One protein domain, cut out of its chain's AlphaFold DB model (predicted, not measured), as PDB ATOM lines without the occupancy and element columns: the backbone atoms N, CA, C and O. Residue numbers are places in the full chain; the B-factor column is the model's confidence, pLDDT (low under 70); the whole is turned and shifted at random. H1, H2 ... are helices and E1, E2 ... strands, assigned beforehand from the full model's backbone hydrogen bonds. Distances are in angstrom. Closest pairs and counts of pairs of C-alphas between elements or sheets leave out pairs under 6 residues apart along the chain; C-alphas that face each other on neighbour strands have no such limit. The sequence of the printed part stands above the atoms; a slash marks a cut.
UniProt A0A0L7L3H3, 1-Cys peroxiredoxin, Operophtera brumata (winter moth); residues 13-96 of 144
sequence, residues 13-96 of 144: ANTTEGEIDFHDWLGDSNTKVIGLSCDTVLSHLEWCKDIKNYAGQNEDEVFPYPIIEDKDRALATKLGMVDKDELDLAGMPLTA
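Overview. This is residues 13 to 96 of the 144 residues of the protein "1-Cys peroxiredoxin" of Operophtera brumata (winter moth) (UniProt A0A0L7L3H3). Two short parallel strands, E3 and E4, make a small core, with the hairpin E1 and E2 beside E4 and the longest helix, H2, on another side of it. H1 follows that hairpin at one end of the model, and a separate lobe of H3 with the hairpin E5 and E6 makes the other end; the three helices touch no helix. The printed part has 84 residues with three named helices and six named strands, in the order E1, E2, H1, E3, H2, E4, H3, E5, E6, and its class is mixed, helices and strands. Its three sheets have two strands each: E1 with E2 and E5 with E6 antiparallel, E3 with E4 parallel. The whole is only just compact, close to loose, with a radius of gyration of the C-alphas of 14.0 A and spans of 36 by 32 by 20 A.

Arrangement. E1, residues 13 to 15, and E2, residues 18 to 21, form a hairpin, antiparallel at 142 degrees; N 13 and O 20 are within hydrogen-bond range at 3.0 A. H1, residues 22 to 26, follows by a tight link. E3, residues 35 to 37, H2, residues 41 to 54, and E4, residues 67 to 69, form a strand-helix-strand unit, two parallel neighbour strands with a helix between them along the chain, and its crossover is right-handed. E3 and E4 run at 29 degrees, with N 68 and O 35 at 2.8 A, within hydrogen-bond range. The closest C-alphas of E1 and E4 are those of Thr 15 and Ile 68, 4.4 A apart. E2 and E4 are near each other, with 5 pairs of C-alphas within 10 A. The closest C-alphas of H2 and E4 are those of Val 41 and Glu 69, 5.5 A apart. H3, residues 74 to 79, follows E4 by a tight link. E5, residues 82 to 87, and E6, residues 93 to 95, form a hairpin, antiparallel at 123 degrees, with N 83 and O 94 within hydrogen-bond range at 2.8 A. The closest C-alphas of H3 and E6 are those of Ala 76 and Thr 95, 6.6 A apart, and those of E3 and E6 are Ser 37 and Thr 95, 7.2 A apart. H1 and H2 are apart, and so are H2 and H3. Every O i to N i+4 pair is within hydrogen-bond range in H1 and H3, and 9 of 10 are in H2.

Along the chain. E1 begins at C-alpha 13, at (103.689, 23.954, 34.433). E2 is 10.2 A from first to last C-alpha. H2 measures 19.8 A, from C-alpha 41 at (112.561, 27.720, 38.570) to C-alpha 54 at (115.267, 32.677, 57.503). H3 measures 8.6 A and E5 9.7 A. E6 ends at C-alpha 95, at (101.108, 38.774, 41.337).

Size, cuts and confidence. The two C-alphas farthest apart, those of Asp 28 and Ala 90, are 40.0 A apart. The printed part has no cut. The link from H2 to E4, residues 55 to 66, is long. The mean pLDDT of the printed part is 87.9, and residues 84 to 85 and 95 to 96 are under 70.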
ATOM      1  N   ALA A  13     102.708  22.924  34.096       94.75
ATOM      2  CA  ALA A  13     103.689  23.954  34.433       94.75
ATOM      3  C   ALA A  13     104.970  23.367  35.030       94.75
ATOM      4  O   ALA A  13     104.936  22.367  35.745       94.75
ATOM      5  N   ASN A  14     106.093  24.044  34.783       97.62
ATOM      6  CA  ASN A  14     107.349  23.745  35.458       97.62
ATOM      7  C   ASN A  14     107.302  24.223  36.908       97.62
ATOM      8  O   ASN A  14     106.826  25.321  37.207       97.62
ATOM      9  N   THR A  15     107.857  23.413  37.802       97.19
ATOM     10  CA  THR A  15     108.002  23.745  39.217       97.19
ATOM     11  C   THR A  15     109.398  23.401  39.726       97.19
ATOM     12  O   THR A  15     110.179  22.728  39.050       97.19
ATOM     13  N   THR A  16     109.696  23.799  40.961       96.19
ATOM     14  CA  THR A  16     110.894  23.362  41.699       96.19
ATOM     15  C   THR A  16     111.012  21.842  41.884       96.19
ATOM     16  O   THR A  16     112.095  21.372  42.219       96.19
ATOM     17  N   GLU A  17     109.945  21.070  41.655       95.50
ATOM     18  CA  GLU A  17     109.929  19.599  41.734       95.50
ATOM     19  C   GLU A  17     109.801  18.916  40.357       95.50
ATOM     20  O   GLU A  17     109.693  17.693  40.275       95.50
ATOM     21  N   GLY A  18     109.844  19.688  39.267       96.00
ATOM     22  CA  GLY A  18     109.636  19.207  37.901       96.00
ATOM     23  C   GLY A  18     108.319  19.685  37.291       96.00
ATOM     24  O   GLY A  18     107.611  20.516  37.863       96.00
ATOM     25  N   GLU A  19     108.025  19.201  36.088       97.19
ATOM     26  CA  GLU A  19     106.782  19.519  35.383       97.19
ATOM     27  C   GLU A  19     105.601  18.788  36.034       97.19
ATOM     28  O   GLU A  19     105.701  17.607  36.373       97.19
ATOM     29  N   ILE A  20     104.490  19.499  36.221       95.31
ATOM     30  CA  ILE A  20     103.251  18.950  36.777       95.31
ATOM     31  C   ILE A  20     102.092  19.175  35.817       95.31
ATOM     32  O   ILE A  20     102.052  20.207  35.155       95.31
ATOM     33  N   ASP A  21     101.110  18.277  35.845       96.19
ATOM     34  CA  ASP A  21      99.732  18.550  35.432       96.19
ATOM     35  C   ASP A  21      98.902  18.853  36.683       96.19
ATOM     36  O   ASP A  21      98.862  18.053  37.617       96.19
ATOM     37  N   PHE A  22      98.266  20.023  36.751       92.81
ATOM     38  CA  PHE A  22      97.738  20.558  38.012       92.81
ATOM     39  C   PHE A  22      96.667  19.675  38.670       92.81
ATOM     40  O   PHE A  22      96.712  19.466  39.882       92.81
ATOM     41  N   HIS A  23      95.705  19.145  37.907       92.00
ATOM     42  CA  HIS A  23      94.656  18.271  38.462       92.00
ATOM     43  C   HIS A  23      95.215  16.920  38.903       92.00
ATOM     44  O   HIS A  23      94.816  16.423  39.955       92.00
ATOM     45  N   ASP A  24      96.177  16.374  38.161       94.06
ATOM     46  CA  ASP A  24      96.839  15.116  38.512       94.06
ATOM     47  C   ASP A  24      97.721  15.292  39.757       94.06
ATOM     48  O   ASP A  24      97.703  14.463  40.667       94.06
ATOM     49  N   TRP A  25      98.441  16.417  39.849       93.38
ATOM     50  CA  TRP A  25      99.226  16.791  41.025       93.38
ATOM     51  C   TRP A  25      98.343  17.014  42.253       93.38
ATOM     52  O   TRP A  25      98.707  16.586  43.353       93.38
ATOM     53  N   LEU A  26      97.184  17.659  42.095       90.38
ATOM     54  CA  LEU A  26      96.224  17.867  43.178       90.38
ATOM     55  C   LEU A  26      95.679  16.517  43.673       90.38
ATOM     56  O   LEU A  26      95.765  16.216  44.874       90.38
ATOM     57  N   GLY A  27      95.210  15.677  42.745       90.00
ATOM     58  CA  GLY A  27      94.571  14.394  43.029       90.00
ATOM     59  C   GLY A  27      93.382  14.538  43.986       90.00
ATOM     60  O   GLY A  27      92.745  15.587  44.052       90.00
ATOM     61  N   ASP A  28      93.136  13.514  44.806       87.56
ATOM     62  CA  ASP A  28      92.046  13.497  45.801       87.56
ATOM     63  C   ASP A  28      92.448  14.111  47.162       87.56
ATOM     64  O   ASP A  28      91.928  13.747  48.220       87.56
ATOM     65  N   SER A  29      93.439  15.007  47.175       74.25
ATOM     66  CA  SER A  29      94.008  15.536  48.421       74.25
ATOM     67  C   SER A  29      93.082  16.562  49.073       74.25
ATOM     68  O   SER A  29      92.584  17.459  48.401       74.25
ATOM     69  N   ASN A  30      92.923  16.493  50.399       72.38
ATOM     70  CA  ASN A  30      92.092  17.450  51.140       72.38
ATOM     71  C   ASN A  30      92.645  18.887  51.044       72.38
ATOM     72  O   ASN A  30      91.898  19.822  50.773       72.38
ATOM     73  N   THR A  31      93.968  19.042  51.204       83.31
ATOM     74  CA  THR A  31      94.681  20.317  51.030       83.31
ATOM     75  C   THR A  31      96.121  20.063  50.589       83.31
ATOM     76  O   THR A  31      96.825  19.268  51.211       83.31
ATOM     77  N   LYS A  32      96.586  20.782  49.561       87.81
ATOM     78  CA  LYS A  32      98.001  20.886  49.177       87.81
ATOM     79  C   LYS A  32      98.380  22.350  48.994       87.81
ATOM     80  O   LYS A  32      97.558  23.155  48.559       87.81
ATOM     81  N   VAL A  33      99.619  22.686  49.335       91.81
ATOM     82  CA  VAL A  33     100.167  24.036  49.164       91.81
ATOM     83  C   VAL A  33     101.018  24.060  47.901       91.81
ATOM     84  O   VAL A  33     101.738  23.106  47.625       91.81
ATOM     85  N   ILE A  34     100.921  25.148  47.141       94.56
ATOM     86  CA  ILE A  34     101.757  25.410  45.972       94.56
ATOM     87  C   ILE A  34     102.052  26.909  45.887       94.56
ATOM     88  O   ILE A  34     101.175  27.747  46.111       94.56
ATOM     89  N   GLY A  35     103.312  27.249  45.630       94.12
ATOM     90  CA  GLY A  35     103.743  28.605  45.313       94.12
ATOM     91  C   GLY A  35     103.578  28.898  43.823       94.12
ATOM     92  O   GLY A  35     103.575  27.986  43.003       94.12
ATOM     93  N   LEU A  36     103.473  30.173  43.464       93.44
ATOM     94  CA  LEU A  36     103.503  30.648  42.081       93.44
ATOM     95  C   LEU A  36     104.251  31.978  42.064       93.44
ATOM     96  O   LEU A  36     103.990  32.832  42.912       93.44
ATOM     97  N   SER A  37     105.178  32.139  41.125       92.00
ATOM     98  CA  SER A  37     105.856  33.410  40.867       92.00
ATOM     99  C   SER A  37     106.169  33.547  39.374       92.00
ATOM    100  O   SER A  37     106.336  32.557  38.662       92.00
ATOM    101  N   CYS A  38     106.278  34.794  38.916       91.44
ATOM    102  CA  CYS A  38     106.670  35.135  37.550       91.44
ATOM    103  C   CYS A  38     108.192  35.059  37.307       91.44
ATOM    104  O   CYS A  38     108.672  35.542  36.283       91.44
ATOM    105  N   ASP A  39     108.957  34.484  38.236       91.75
ATOM    106  CA  ASP A  39     110.385  34.196  38.076       91.75
ATOM    107  C   ASP A  39     110.619  32.762  37.573       91.75
ATOM    108  O   ASP A  39     109.704  31.944  37.479       91.75
ATOM    109  N   THR A  40     111.873  32.451  37.246       95.25
ATOM    110  CA  THR A  40     112.278  31.121  36.761       95.25
ATOM    111  C   THR A  40     112.450  30.106  37.896       95.25
ATOM    112  O   THR A  40     112.822  30.484  39.009       95.25
ATOM    113  N   VAL A  41     112.322  28.806  37.592       96.12
ATOM    114  CA  VAL A  41     112.561  27.720  38.570       96.12
ATOM    115  C   VAL A  41     113.945  27.823  39.219       96.12
ATOM    116  O   VAL A  41     114.082  27.614  40.421       96.12
ATOM    117  N   LEU A  42     114.978  28.181  38.448       95.50
ATOM    118  CA  LEU A  42     116.335  28.356  38.983       95.50
ATOM    119  C   LEU A  42     116.381  29.445  40.061       95.50
ATOM    120  O   LEU A  42     117.003  29.253  41.102       95.50
ATOM    121  N   SER A  43     115.683  30.559  39.836       95.19
ATOM    122  CA  SER A  43     115.563  31.631  40.824       95.19
ATOM    123  C   SER A  43     114.805  31.165  42.067       95.19
ATOM    124  O   SER A  43     115.196  31.493  43.185       95.19
ATOM    125  N   HIS A  44     113.742  30.375  41.890       95.75
ATOM    126  CA  HIS A  44     112.969  29.822  43.005       95.75
ATOM    127  C   HIS A  44     113.793  28.868  43.864       95.75
ATOM    128  O   HIS A  44     113.699  28.936  45.082       95.75
ATOM    129  N   LEU A  45     114.630  28.022  43.256       94.75
ATOM    130  CA  LEU A  45     115.495  27.091  43.984       94.75
ATOM    131  C   LEU A  45     116.510  27.813  44.878       94.75
ATOM    132  O   LEU A  45     116.722  27.387  46.012       94.75
ATOM    133  N   GLU A  46     117.110  28.907  44.400       95.06
ATOM    134  CA  GLU A  46     117.988  29.738  45.233       95.06
ATOM    135  C   GLU A  46     117.192  30.449  46.335       95.06
ATOM    136  O   GLU A  46     117.566  30.389  47.505       95.06
ATOM    137  N   TRP A  47     116.032  31.019  46.003       95.00
ATOM    138  CA  TRP A  47     115.179  31.699  46.980       95.00
ATOM    139  C   TRP A  47     114.651  30.761  48.078       95.00
ATOM    140  O   TRP A  47     114.554  31.147  49.243       95.00
ATOM    141  N   CYS A  48     114.371  29.496  47.752       93.88
ATOM    142  CA  CYS A  48     114.017  28.473  48.733       93.88
ATOM    143  C   CYS A  48     115.108  28.288  49.796       93.88
ATOM    144  O   CYS A  48     114.770  28.019  50.949       93.88
ATOM    145  N   LYS A  49     116.395  28.438  49.449       93.25
ATOM    146  CA  LYS A  49     117.495  28.368  50.427       93.25
ATOM    147  C   LYS A  49     117.427  29.539  51.400       93.25
ATOM    148  O   LYS A  49     117.478  29.324  52.609       93.25
ATOM    149  N   ASP A  50     117.214  30.749  50.886       94.25
ATOM    150  CA  ASP A  50     117.081  31.953  51.711       94.25
ATOM    151  C   ASP A  50     115.888  31.854  52.672       94.25
ATOM    152  O   ASP A  50     116.018  32.169  53.857       94.25
ATOM    153  N   ILE A  51     114.737  31.363  52.189       93.31
ATOM    154  CA  ILE A  51     113.542  31.160  53.022       93.31
ATOM    155  C   ILE A  51     113.814  30.140  54.130       93.31
ATOM    156  O   ILE A  51     113.450  30.389  55.279       93.31
ATOM    157  N   LYS A  52     114.449  29.004  53.813       92.00
ATOM    158  CA  LYS A  52     114.799  27.982  54.814       92.00
ATOM    159  C   LYS A  52     115.729  28.546  55.877       92.00
ATOM    160  O   LYS A  52     115.455  28.389  57.063       92.00
ATOM    161  N   ASN A  53     116.772  29.259  55.458       92.12
ATOM    162  CA  ASN A  53     117.702  29.908  56.373       92.12
ATOM    163  C   ASN A  53     116.977  30.917  57.283       92.12
ATOM    164  O   ASN A  53     117.159  30.895  58.499       92.12
ATOM    165  N   TYR A  54     116.093  31.748  56.724       91.88
ATOM    166  CA  TYR A  54     115.267  32.677  57.503       91.88
ATOM    167  C   TYR A  54     114.348  31.955  58.503       91.88
ATOM    168  O   TYR A  54     114.190  32.403  59.638       91.88
ATOM    169  N   ALA A  55     113.761  30.827  58.100       90.62
ATOM    170  CA  ALA A  55     112.896  30.004  58.939       90.62
ATOM    171  C   ALA A  55     113.656  29.156  59.980       90.62
ATOM    172  O   ALA A  55     113.019  28.470  60.779       90.62
ATOM    173  N   GLY A  56     114.996  29.186  59.987       90.88
ATOM    174  CA  GLY A  56     115.820  28.354  60.865       90.88
ATOM    175  C   GLY A  56     115.791  26.863  60.510       90.88
ATOM    176  O   GLY A  56     115.990  26.028  61.392       90.88
ATOM    177  N   GLN A  57     115.510  26.527  59.249       88.69
ATOM    178  CA  GLN A  57     115.523  25.162  58.719       88.69
ATOM    179  C   GLN A  57     116.901  24.787  58.166       88.69
ATOM    180  O   GLN A  57     117.657  25.646  57.709       88.69
ATOM    181  N   ASN A  58     117.213  23.490  58.176       86.44
ATOM    182  CA  ASN A  58     118.458  22.984  57.598       86.44
ATOM    183  C   ASN A  58     118.427  23.078  56.063       86.44
ATOM    184  O   ASN A  58     117.382  22.879  55.443       86.44
ATOM    185  N   GLU A  59     119.581  23.317  55.434       79.06
ATOM    186  CA  GLU A  59     119.677  23.407  53.966       79.06
ATOM    187  C   GLU A  59     119.250  22.107  53.262       79.06
ATOM    188  O   GLU A  59     118.609  22.160  52.209       79.06
ATOM    189  N   ASP A  60     119.542  20.960  53.885       83.75
ATOM    190  CA  ASP A  60     119.239  19.619  53.371       83.75
ATOM    191  C   ASP A  60     117.752  19.236  53.471       83.75
ATOM    192  O   ASP A  60     117.324  18.245  52.875       83.75
ATOM    193  N   GLU A  61     116.942  19.986  54.226       86.31
ATOM    194  CA  GLU A  61     115.506  19.718  54.310       86.31
ATOM    195  C   GLU A  61     114.832  20.022  52.976       86.31
ATOM    196  O   GLU A  61     115.132  21.017  52.322       86.31
ATOM    197  N   VAL A  62     113.887  19.186  52.551       87.81
ATOM    198  CA  VAL A  62     113.118  19.440  51.327       87.81
ATOM    199  C   VAL A  62     112.189  20.629  51.569       87.81
ATOM    200  O   VAL A  62     111.557  20.731  52.619       87.81
ATOM    201  N   PHE A  63     112.119  21.554  50.609       92.94
ATOM    202  CA  PHE A  63     111.197  22.680  50.722       92.94
ATOM    203  C   PHE A  63     109.753  22.140  50.681       92.94
ATOM    204  O   PHE A  63     109.458  21.303  49.835       92.94
ATOM    205  N   PRO A  64     108.854  22.556  51.588       92.44
ATOM    206  CA  PRO A  64     107.637  21.792  51.888       92.44
ATOM    207  C   PRO A  64     106.549  21.819  50.802       92.44
ATOM    208  O   PRO A  64     105.525  21.155  50.957       92.44
ATOM    209  N   TYR A  65     106.720  22.612  49.745       94.75
ATOM    210  CA  TYR A  65     105.780  22.707  48.631       94.75
ATOM    211  C   TYR A  65     106.471  23.203  47.354       94.75
ATOM    212  O   TYR A  65     107.374  24.035  47.439       94.75
ATOM    213  N   PRO A  66     106.017  22.782  46.163       96.06
ATOM    214  CA  PRO A  66     106.577  23.266  44.910       96.06
ATOM    215  C   PRO A  66     106.247  24.744  44.670       96.06
ATOM    216  O   PRO A  66     105.216  25.249  45.123       96.06
ATOM    217  N   ILE A  67     107.101  25.435  43.914       96.69
ATOM    218  CA  ILE A  67     106.839  26.783  43.391       96.69
ATOM    219  C   ILE A  67     106.756  26.701  41.865       96.69
ATOM    220  O   ILE A  67     107.673  26.182  41.232       96.69
ATOM    221  N   ILE A  68     105.647  27.176  41.291       96.38
ATOM    222  CA  ILE A  68     105.389  27.244  39.846       96.38
ATOM    223  C   ILE A  68     106.172  28.404  39.218       96.38
ATOM    224  O   ILE A  68     106.092  29.535  39.706       96.38
ATOM    225  N   GLU A  69     106.841  28.123  38.098       96.00
ATOM    226  CA  GLU A  69     107.388  29.116  37.166       96.00
ATOM    227  C   GLU A  69     106.298  29.623  36.212       96.00
ATOM    228  O   GLU A  69     105.752  28.861  35.417       96.00
ATOM    229  N   ASP A  70     106.035  30.930  36.250       94.50
ATOM    230  CA  ASP A  70     105.110  31.636  35.352       94.50
ATOM    231  C   ASP A  70     105.796  32.839  34.677       94.50
ATOM    232  O   ASP A  70     105.312  33.971  34.698       94.50
ATOM    233  N   LYS A  71     106.988  32.620  34.106       91.12
ATOM    234  CA  LYS A  71     107.851  33.692  33.562       91.12
ATOM    235  C   LYS A  71     107.204  34.579  32.493       91.12
ATOM    236  O   LYS A  71     107.605  35.727  32.306       91.12
ATOM    237  N   ASP A  72     106.236  34.043  31.757       90.00
ATOM    238  CA  ASP A  72     105.492  34.755  30.717       90.00
ATOM    239  C   ASP A  72     104.201  35.396  31.245       90.00
ATOM    240  O   ASP A  72     103.508  36.085  30.493       90.00
ATOM    241  N   ARG A  73     103.907  35.222  32.543       88.44
ATOM    242  CA  ARG A  73     102.703  35.694  33.236       88.44
ATOM    243  C   ARG A  73     101.421  35.114  32.641       88.44
ATOM    244  O   ARG A  73     100.342  35.682  32.848       88.44
ATOM    245  N   ALA A  74     101.503  34.033  31.863       89.31
ATOM    246  CA  ALA A  74     100.348  33.465  31.185       89.31
ATOM    247  C   ALA A  74      99.339  32.925  32.203       89.31
ATOM    248  O   ALA A  74      98.133  33.178  32.078       89.31
ATOM    249  N   LEU A  75      99.817  32.238  33.244       89.44
ATOM    250  CA  LEU A  75      98.966  31.672  34.280       89.44
ATOM    251  C   LEU A  75      98.415  32.767  35.198       89.44
ATOM    252  O   LEU A  75      97.201  32.829  35.402       89.44
ATOM    253  N   ALA A  76      99.254  33.691  35.669       87.81
ATOM    254  CA  ALA A  76      98.850  34.835  36.481       87.81
ATOM    255  C   ALA A  76      97.784  35.685  35.774       87.81
ATOM    256  O   ALA A  76      96.776  36.062  36.382       87.81
ATOM    257  N   THR A  77      97.951  35.935  34.471       86.25
ATOM    258  CA  THR A  77      96.978  36.679  33.659       86.25
ATOM    259  C   THR A  77      95.671  35.904  33.514       86.25
ATOM    260  O   THR A  77      94.592  36.464  33.722       86.25
ATOM    261  N   LYS A  78      95.743  34.600  33.213       85.81
ATOM    262  CA  LYS A  78      94.565  33.727  33.077       85.81
ATOM    263  C   LYS A  78      93.750  33.674  34.373       85.81
ATOM    264  O   LYS A  78      92.521  33.793  34.345       85.81
ATOM    265  N   LEU A  79      94.436  33.552  35.507       85.31
ATOM    266  CA  LEU A  79      93.824  33.521  36.834       85.31
ATOM    267  C   LEU A  79      93.339  34.907  37.291       85.31
ATOM    268  O   LEU A  79      92.429  34.995  38.114       85.31
ATOM    269  N   GLY A  80      93.845  35.987  36.690       83.69
ATOM    270  CA  GLY A  80      93.515  37.359  37.075       83.69
ATOM    271  C   GLY A  80      94.193  37.778  38.380       83.69
ATOM    272  O   GLY A  80      93.591  38.498  39.165       83.69
ATOM    273  N   MET A  81      95.412  37.289  38.617       84.00
ATOM    274  CA  MET A  81      96.209  37.532  39.828       84.00
ATOM    275  C   MET A  81      97.205  38.692  39.678       84.00
ATOM    276  O   MET A  81      97.933  38.994  40.617       84.00
ATOM    277  N   VAL A  82      97.256  39.317  38.501       80.50
ATOM    278  CA  VAL A  82      98.183  40.405  38.173       80.50
ATOM    279  C   VAL A  82      97.727  41.707  38.838       80.50
ATOM    280  O   VAL A  82      96.626  42.191  38.568       80.50
ATOM    281  N   ASP A  83      98.590  42.277  39.670       70.75
ATOM    282  CA  ASP A  83      98.418  43.579  40.303       70.75
ATOM    283  C   ASP A  83      99.054  44.662  39.437       70.75
ATOM    284  O   ASP A  83     100.224  44.579  39.081       70.75
ATOM    285  N   LYS A  84      98.275  45.678  39.070       68.19
ATOM    286  CA  LYS A  84      98.721  46.740  38.160       68.19
ATOM    287  C   LYS A  84      99.682  47.730  38.815       68.19
ATOM    288  O   LYS A  84     100.345  48.456  38.078       68.19
ATOM    289  N   ASP A  85      99.732  47.761  40.143       66.50
ATOM    290  CA  ASP A  85     100.512  48.731  40.906       66.50
ATOM    291  C   ASP A  85     101.858  48.145  41.377       66.50
ATOM    292  O   ASP A  85     102.826  48.887  41.550       66.50
ATOM    293  N   GLU A  86     101.961  46.819  41.503       70.19
ATOM    294  CA  GLU A  86     103.206  46.113  41.831       70.19
ATOM    295  C   GLU A  86     103.973  45.765  40.554       70.19
ATOM    296  O   GLU A  86     103.619  44.821  39.851       70.19
ATOM    297  N   LEU A  87     105.026  46.521  40.237       75.38
ATOM    298  CA  LEU A  87     105.796  46.371  38.999       75.38
ATOM    299  C   LEU A  87     107.214  45.849  39.266       75.38
ATOM    300  O   LEU A  87     107.858  46.230  40.243       75.38
ATOM    301  N   ASP A  88     107.739  45.028  38.356       74.00
ATOM    302  CA  ASP A  88     109.164  44.689  38.334       74.00
ATOM    303  C   ASP A  88     110.038  45.864  37.841       74.00
ATOM    304  O   ASP A  88     109.556  46.935  37.466       74.00
ATOM    305  N   LEU A  89     111.360  45.658  37.803       77.00
ATOM    306  CA  LEU A  89     112.321  46.661  37.312       77.00
ATOM    307  C   LEU A  89     112.096  47.065  35.843       77.00
ATOM    308  O   LEU A  89     112.568  48.122  35.424       77.00
ATOM    309  N   ALA A  90     111.400  46.238  35.060       79.44
ATOM    310  CA  ALA A  90     111.019  46.514  33.680       79.44
ATOM    311  C   ALA A  90     109.630  47.174  33.566       79.44
ATOM    312  O   ALA A  90     109.177  47.448  32.453       79.44
ATOM    313  N   GLY A  91     108.962  47.469  34.688       77.38
ATOM    314  CA  GLY A  91     107.641  48.092  34.719       77.38
ATOM    315  C   GLY A  91     106.495  47.120  34.439       77.38
ATOM    316  O   GLY A  91     105.399  47.562  34.097       77.38
ATOM    317  N   MET A  92     106.732  45.809  34.537       71.31
ATOM    318  CA  MET A  92     105.727  44.783  34.273       71.31
ATOM    319  C   MET A  92     105.050  44.326  35.571       71.31
ATOM    320  O   MET A  92     105.749  44.009  36.533       71.31
ATOM    321  N   PRO A  93     103.711  44.216  35.594       71.50
ATOM    322  CA  PRO A  93     102.989  43.893  36.814       71.50
ATOM    323  C   PRO A  93     103.241  42.470  37.351       71.50
ATOM    324  O   PRO A  93     103.462  41.519  36.587       71.50
ATOM    325  N   LEU A  94     103.234  42.351  38.680       72.00
ATOM    326  CA  LEU A  94     103.508  41.160  39.493       72.00
ATOM    327  C   LEU A  94     102.213  40.585  40.090       72.00
ATOM    328  O   LEU A  94     101.144  41.179  39.991       72.00
ATOM    329  N   THR A  95     102.276  39.398  40.693       66.25
ATOM    330  CA  THR A  95     101.108  38.774  41.337       66.25
ATOM    331  C   THR A  95     100.881  39.301  42.754       66.25
ATOM    332  O   THR A  95     101.784  39.188  43.584       66.25
ATOM    333  N   ALA A  96      99.674  39.777  43.078       58.69
ATOM    334  CA  ALA A  96      99.326  40.159  44.452       58.69
ATOM    335  C   ALA A  96      98.817  38.980  45.291       58.69
ATOM    336  O   ALA A  96      98.032  38.142  44.839       58.69
TER     337      ALA A  96